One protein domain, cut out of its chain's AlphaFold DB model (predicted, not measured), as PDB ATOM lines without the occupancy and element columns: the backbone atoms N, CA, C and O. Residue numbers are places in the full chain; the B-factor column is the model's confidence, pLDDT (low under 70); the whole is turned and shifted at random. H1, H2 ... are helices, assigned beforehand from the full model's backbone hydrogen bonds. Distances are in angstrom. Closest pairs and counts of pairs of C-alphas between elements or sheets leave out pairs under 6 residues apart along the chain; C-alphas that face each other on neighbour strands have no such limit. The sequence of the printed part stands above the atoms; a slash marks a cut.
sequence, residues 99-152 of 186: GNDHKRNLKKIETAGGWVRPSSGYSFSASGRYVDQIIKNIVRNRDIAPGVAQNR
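This is residues 99 to 152 of the 186 residues of an uncharacterized protein of Saprospiraceae bacterium (UniProt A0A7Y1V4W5). The domain has little regular structure: one long helix, H2, makes a side of it along the longest axis, and loops with the short helix H1 lie to one side of H2. After H2, residues 140 to 152 fold back along it. The printed part has 54 residues with two named helices, H1 then H2, and no named strand; the class is all helix, with 20 residues in named elements. It is compact, with a radius of gyration of the C-alphas of 11.1 A and spans of 34 by 23 by 17 A.

Start at C-alpha 99, at (135.657, 126.093, 93.211), and go on to H1, residues 110 to 113. Find C-alpha 124 at (139.461, 108.956, 101.106); from there H2, residues 124 to 139, runs 23.0 A to C-alpha 139 at (117.059, 113.872, 100.225).

Look at Glu 110 and Ser 127, the closest C-alphas of H1 and H2, 6.8 A apart: these helices are close but not clearly touching. In H2, 11 of 12 O i to N i+4 pairs are within hydrogen-bond range; H1 is too short for one.

The C-alphas of Ser 119 and Asn 141, the two farthest apart, are 33.7 A apart. The printed part has no cut, and the link from H1 to H2 is short. Confidence is under 70 at residues 99 to 101, 104, 118 to 121 and 150 to 152.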
ATOM      1  N   GLY A  99     136.988 125.490  93.134       63.97
ATOM      2  CA  GLY A  99     135.657 126.093  93.211       63.97
ATOM      3  C   GLY A  99     135.211 126.797  91.924       63.97
ATOM      4  O   GLY A  99     134.012 126.837  91.650       63.97
ATOM      5  N   ASN A 100     136.156 127.298  91.120       63.88
ATOM      6  CA  ASN A 100     135.878 128.014  89.869       63.88
ATOM      7  C   ASN A 100     135.384 127.087  88.748       63.88
ATOM      8  O   ASN A 100     134.737 127.540  87.807       63.88
ATOM      9  N   ASP A 101     135.646 125.788  88.871       69.50
ATOM     10  CA  ASP A 101     135.277 124.773  87.884       69.50
ATOM     11  C   ASP A 101     133.872 124.194  88.095       69.50
ATOM     12  O   ASP A 101     133.392 123.366  87.311       69.50
ATOM     13  N   HIS A 102     133.198 124.603  89.168       72.81
ATOM     14  CA  HIS A 102     131.817 124.239  89.422       72.81
ATOM     15  C   HIS A 102     130.872 125.101  88.583       72.81
ATOM     16  O   HIS A 102     130.905 126.326  88.645       72.81
ATOM     17  N   LYS A 103     129.949 124.464  87.858       73.12
ATOM     18  CA  LYS A 103     128.829 125.156  87.201       73.12
ATOM     19  C   LYS A 103     127.560 124.999  88.037       73.12
ATOM     20  O   LYS A 103     127.486 124.152  88.928       73.12
ATOM     21  N   ARG A 104     126.535 125.803  87.735       69.62
ATOM     22  CA  ARG A 104     125.236 125.780  88.437       69.62
ATOM     23  C   ARG A 104     124.637 124.369  88.532       69.62
ATOM     24  O   ARG A 104     124.187 123.986  89.601       69.62
ATOM     25  N   ASN A 105     124.726 123.591  87.452       75.62
ATOM     26  CA  ASN A 105     124.157 122.240  87.358       75.62
ATOM     27  C   ASN A 105     125.224 121.130  87.311       75.62
ATOM     28  O   ASN A 105     124.898 119.982  87.034       75.62
ATOM     29  N   LEU A 106     126.503 121.459  87.523       78.19
ATOM     30  CA  LEU A 106     127.601 120.494  87.455       78.19
ATOM     31  C   LEU A 106     128.584 120.765  88.586       78.19
ATOM     32  O   LEU A 106     129.319 121.756  88.565       78.19
ATOM     33  N   LYS A 107     128.616 119.858  89.558       80.31
ATOM     34  CA  LYS A 107     129.611 119.864  90.628       80.31
ATOM     35  C   LYS A 107     130.575 118.706  90.404       80.31
ATOM     36  O   LYS A 107     130.152 117.568  90.229       80.31
ATOM     37  N   LYS A 108     131.866 119.025  90.381       83.38
ATOM     38  CA  LYS A 108     132.949 118.042  90.333       83.38
ATOM     39  C   LYS A 108     133.173 117.501  91.750       83.38
ATOM     40  O   LYS A 108     133.039 118.260  92.710       83.38
ATOM     41  N   ILE A 109     133.505 116.220  91.865       84.06
ATOM     42  CA  ILE A 109     133.790 115.533  93.133       84.06
ATOM     43  C   ILE A 109     135.244 115.047  93.163       84.06
ATOM     44  O   ILE A 109     135.957 115.160  92.161       84.06
ATOM     45  N   GLU A 110     135.681 114.517  94.304       82.19
ATOM     46  CA  GLU A 110     137.039 113.995  94.508       82.19
ATOM     47  C   GLU A 110     138.128 115.026  94.150       82.19
ATOM     48  O   GLU A 110     137.978 116.221  94.430       82.19
ATOM     49  N   THR A 111     139.236 114.600  93.541       77.88
ATOM     50  CA  THR A 111     140.348 115.468  93.124       77.88
ATOM     51  C   THR A 111     139.872 116.644  92.275       77.88
ATOM     52  O   THR A 111     140.262 117.782  92.519       77.88
ATOM     53  N   ALA A 112     138.962 116.400  91.330       75.50
ATOM     54  CA  ALA A 112     138.427 117.431  90.445       75.50
ATOM     55  C   ALA A 112     137.503 118.428  91.175       75.50
ATOM     56  O   ALA A 112     137.284 119.538  90.692       75.50
ATOM     57  N   GLY A 113     136.961 118.033  92.330       75.56
ATOM     58  CA  GLY A 113     136.209 118.885  93.250       75.56
ATOM     59  C   GLY A 113     137.058 119.519  94.354       75.56
ATOM     60  O   GLY A 113     136.507 120.180  95.233       75.56
ATOM     61  N   GLY A 114     138.380 119.312  94.349       76.12
ATOM     62  CA  GLY A 114     139.276 119.808  95.394       76.12
ATOM     63  C   GLY A 114     139.065 119.139  96.757       76.12
ATOM     64  O   GLY A 114     139.255 119.785  97.787       76.12
ATOM     65  N   TRP A 115     138.626 117.876  96.782       81.94
ATOM     66  CA  TRP A 115     138.431 117.116  98.027       81.94
ATOM     67  C   TRP A 115     139.743 116.576  98.599       81.94
ATOM     68  O   TRP A 115     139.822 116.286  99.793       81.94
ATOM     69  N   VAL A 116     140.767 116.465  97.751       74.81
ATOM     70  CA  VAL A 116     142.132 116.109  98.139       74.81
ATOM     71  C   VAL A 116     142.722 117.222  98.988       74.81
ATOM     72  O   VAL A 116     142.756 118.383  98.573       74.81
ATOM     73  N   ARG A 117     143.207 116.870 100.182       72.69
ATOM     74  CA  ARG A 117     143.926 117.822 101.020       72.69
ATOM     75  C   ARG A 117     145.296 118.116 100.394       72.69
ATOM     76  O   ARG A 117     146.125 117.207 100.332       72.69
ATOM     77  N   PRO A 118     145.594 119.369 100.000       65.19
ATOM     78  CA  PRO A 118     146.814 119.667  99.250       65.19
ATOM     79  C   PRO A 118     148.106 119.364 100.013       65.19
ATOM     80  O   PRO A 118     149.116 119.039  99.403       65.19
ATOM     81  N   SER A 119     148.076 119.461 101.344       63.19
ATOM     82  CA  SER A 119     149.250 119.248 102.192       63.19
ATOM     83  C   SER A 119     149.618 117.778 102.400       63.19
ATOM     84  O   SER A 119     150.677 117.506 102.947       63.19
ATOM     85  N   SER A 120     148.734 116.834 102.073       64.19
ATOM     86  CA  SER A 120     148.936 115.424 102.428       64.19
ATOM     87  C   SER A 120     148.455 114.422 101.385       64.19
ATOM     88  O   SER A 120     148.519 113.234 101.657       64.19
ATOM     89  N   GLY A 121     147.841 114.863 100.285       63.19
ATOM     90  CA  GLY A 121     147.292 113.971  99.254       63.19
ATOM     91  C   GLY A 121     146.042 113.175  99.673       63.19
ATOM     92  O   GLY A 121     145.279 112.726  98.825       63.19
ATOM     93  N   TYR A 122     145.761 113.047 100.973       73.81
ATOM     94  CA  TYR A 122     144.605 112.305 101.483       73.81
ATOM     95  C   TYR A 122     143.248 112.943 101.131       73.81
ATOM     96  O   TYR A 122     142.982 114.103 101.462       73.81
ATOM     97  N   SER A 123     142.350 112.138 100.550       76.31
ATOM     98  CA  SER A 123     140.920 112.448 100.371       76.31
ATOM     99  C   SER A 123     139.990 111.383 100.956       76.31
ATOM    100  O   SER A 123     138.956 111.739 101.509       76.31
ATOM    101  N   PHE A 124     140.366 110.100 100.914       77.19
ATOM    102  CA  PHE A 124     139.461 108.956 101.106       77.19
ATOM    103  C   PHE A 124     138.518 109.053 102.323       77.19
ATOM    104  O   PHE A 124     137.297 108.974 102.186       77.19
ATOM    105  N   SER A 125     139.055 109.303 103.521       78.88
ATOM    106  CA  SER A 125     138.249 109.409 104.750       78.88
ATOM    107  C   SER A 125     137.358 110.661 104.800       78.88
ATOM    108  O   SER A 125     136.343 110.704 105.501       78.88
ATOM    109  N   ALA A 126     137.731 111.720 104.081       81.31
ATOM    110  CA  ALA A 126     136.910 112.911 103.924       81.31
ATOM    111  C   ALA A 126     135.833 112.707 102.847       81.31
ATOM    112  O   ALA A 126     134.696 113.116 103.070       81.31
ATOM    113  N   SER A 127     136.160 112.011 101.755       85.44
ATOM    114  CA  SER A 127     135.255 111.713 100.643       85.44
ATOM    115  C   SER A 127     133.984 111.007 101.108       85.44
ATOM    116  O   SER A 127     132.894 111.465 100.777       85.44
ATOM    117  N   GLY A 128     134.085 109.989 101.971       85.69
ATOM    118  CA  GLY A 128     132.897 109.326 102.533       85.69
ATOM    119  C   GLY A 128     131.957 110.296 103.263       85.69
ATOM    120  O   GLY A 128     130.761 110.349 102.985       85.69
ATOM    121  N   ARG A 129     132.511 111.168 104.118       87.12
ATOM    122  CA  ARG A 129     131.729 112.193 104.838       87.12
ATOM    123  C   ARG A 129     131.093 113.215 103.894       87.12
ATOM    124  O   ARG A 129     129.990 113.695 104.156       87.12
ATOM    125  N   TYR A 130     131.788 113.572 102.818       89.12
ATOM    126  CA  TYR A 130     131.277 114.481 101.795       89.12
ATOM    127  C   TYR A 130     130.132 113.852 101.007       89.12
ATOM    128  O   TYR A 130     129.104 114.506 100.829       89.12
ATOM    129  N   VAL A 131     130.260 112.585 100.613       90.19
ATOM    130  CA  VAL A 131     129.195 111.824  99.948       90.19
ATOM    131  C   VAL A 131     127.961 111.722 100.846       90.19
ATOM    132  O   VAL A 131     126.866 112.056 100.398       90.19
ATOM    133  N   ASP A 132     128.123 111.387 102.128       91.00
ATOM    134  CA  ASP A 132     127.007 111.339 103.082       91.00
ATOM    135  C   ASP A 132     126.275 112.682 103.189       91.00
ATOM    136  O   ASP A 132     125.043 112.742 103.270       91.00
ATOM    137  N   GLN A 133     127.024 113.787 103.196       90.06
ATOM    138  CA  GLN A 133     126.445 115.123 103.252       90.06
ATOM    139  C   GLN A 133     125.712 115.483 101.953       90.06
ATOM    140  O   GLN A 133     124.624 116.060 102.014       90.06
ATOM    141  N   ILE A 134     126.262 115.105 100.795       90.12
ATOM    142  CA  ILE A 134     125.605 115.264  99.492       90.12
ATOM    143  C   ILE A 134     124.277 114.510  99.485       90.12
ATOM    144  O   ILE A 134     123.249 115.101  99.163       90.12
ATOM    145  N   ILE A 135     124.269 113.243  99.910       92.25
ATOM    146  CA  ILE A 135     123.053 112.424  99.981       92.25
ATOM    147  C   ILE A 135     122.009 113.098 100.882       92.25
ATOM    148  O   ILE A 135     120.860 113.269 100.476       92.25
ATOM    149  N   LYS A 136     122.403 113.571 102.074       93.75
ATOM    150  CA  LYS A 136     121.501 114.302 102.987       93.75
ATOM    151  C   LYS A 136     120.919 115.569 102.361       93.75
ATOM    152  O   LYS A 136     119.761 115.896 102.624       93.75
ATOM    153  N   ASN A 137     121.705 116.294 101.570       91.25
ATOM    154  CA  ASN A 137     121.252 117.498 100.880       91.25
ATOM    155  C   ASN A 137     120.232 117.158  99.782       91.25
ATOM    156  O   ASN A 137     119.171 117.781  99.743       91.25
ATOM    157  N   ILE A 138     120.505 116.125  98.975       90.94
ATOM    158  CA  ILE A 138     119.604 115.638  97.916       90.94
ATOM    159  C   ILE A 138     118.263 115.197  98.509       90.94
ATOM    160  O   ILE A 138     117.216 115.666  98.072       90.94
ATOM    161  N   VAL A 139     118.281 114.363  99.557       95.56
ATOM    162  CA  VAL A 139     117.059 113.872 100.225       95.56
ATOM    163  C   VAL A 139     116.209 115.023 100.783       95.56
ATOM    164  O   VAL A 139     114.988 114.928 100.838       95.56
ATOM    165  N   ARG A 140     116.838 116.138 101.173       94.12
ATOM    166  CA  ARG A 140     116.161 117.343 101.684       94.12
ATOM    167  C   ARG A 140     115.810 118.364 100.601       94.12
ATOM    168  O   ARG A 140     115.388 119.465 100.947       94.12
ATOM    169  N   ASN A 141     116.003 118.024  99.327       90.19
ATOM    170  CA  ASN A 141     115.773 118.904  98.183       90.19
ATOM    171  C   ASN A 141     116.550 120.239  98.280       90.19
ATOM    172  O   ASN A 141     116.045 121.309  97.943       90.19
ATOM    173  N   ARG A 142     117.782 120.182  98.807       86.62
ATOM    174  CA  ARG A 142     118.706 121.322  98.946       86.62
ATOM    175  C   ARG A 142     119.807 121.252  97.888       86.62
ATOM    176  O   ARG A 142     120.072 120.193  97.330       86.62
ATOM    177  N   ASP A 143     120.495 122.375  97.666       84.88
ATOM    178  CA  ASP A 143     121.761 122.384  96.917       84.88
ATOM    179  C   ASP A 143     122.743 121.381  97.552       84.88
ATOM    180  O   ASP A 143     122.773 121.222  98.772       84.88
ATOM    181  N   ILE A 144     123.533 120.694  96.729       85.19
ATOM    182  CA  ILE A 144     124.499 119.679  97.159       85.19
ATOM    183  C   ILE A 144     125.774 120.275  97.773       85.19
ATOM    184  O   ILE A 144     126.460 119.576  98.512       85.19
ATOM    185  N   ALA A 145     126.085 121.549  97.514       79.44
ATOM    186  CA  ALA A 145     127.325 122.204  97.946       79.44
ATOM    187  C   ALA A 145     127.462 122.517  99.459       79.44
ATOM    188  O   ALA A 145     128.577 122.429  99.982       79.44
ATOM    189  N   PRO A 146     126.408 122.911 100.204       82.00
ATOM    190  CA  PRO A 146     126.530 123.266 101.615       82.00
ATOM    191  C   PRO A 146     127.082 122.122 102.480       82.00
ATOM    192  O   PRO A 146     126.563 121.006 102.466       82.00
ATOM    193  N   GLY A 147     128.119 122.425 103.269       78.81
ATOM    194  CA  GLY A 147     128.756 121.478 104.194       78.81
ATOM    195  C   GLY A 147     129.736 120.488 103.552       78.81
ATOM    196  O   GLY A 147     130.305 119.665 104.266       78.81
ATOM    197  N   VAL A 148     129.969 120.571 102.240       80.62
ATOM    198  CA  VAL A 148     130.875 119.680 101.497       80.62
ATOM    199  C   VAL A 148     132.203 120.385 101.225       80.62
ATOM    200  O   VAL A 148     132.215 121.546 100.822       80.62
ATOM    201  N   ALA A 149     133.325 119.690 101.451       72.50
ATOM    202  CA  ALA A 149     134.679 120.155 101.119       72.50
ATOM    203  C   ALA A 149     135.040 121.572 101.628       72.50
ATOM    204  O   ALA A 149     135.855 122.284 101.036       72.50
ATOM    205  N   GLN A 150     134.459 121.994 102.758       67.75
ATOM    206  CA  GLN A 150     134.775 123.273 103.394       67.75
ATOM    207  C   GLN A 150     136.132 123.193 104.098       67.75
ATOM    208  O   GLN A 150     136.239 122.829 105.271       67.75
ATOM    209  N   ASN A 151     137.194 123.523 103.367       65.69
ATOM    210  CA  ASN A 151     138.544 123.435 103.900       65.69
ATOM    211  C   ASN A 151     138.917 124.704 104.691       65.69
ATOM    212  O   ASN A 151     139.522 125.640 104.165       65.69
ATOM    213  N   ARG A 152     138.575 124.704 105.987       67.56
ATOM    214  CA  ARG A 152     138.973 125.743 106.959       67.56
ATOM    215  C   ARG A 152     140.496 125.860 107.147       67.56
ATOM    216  O   ARG A 152     140.964 126.847 107.699       67.56
TER     217      ARG A 152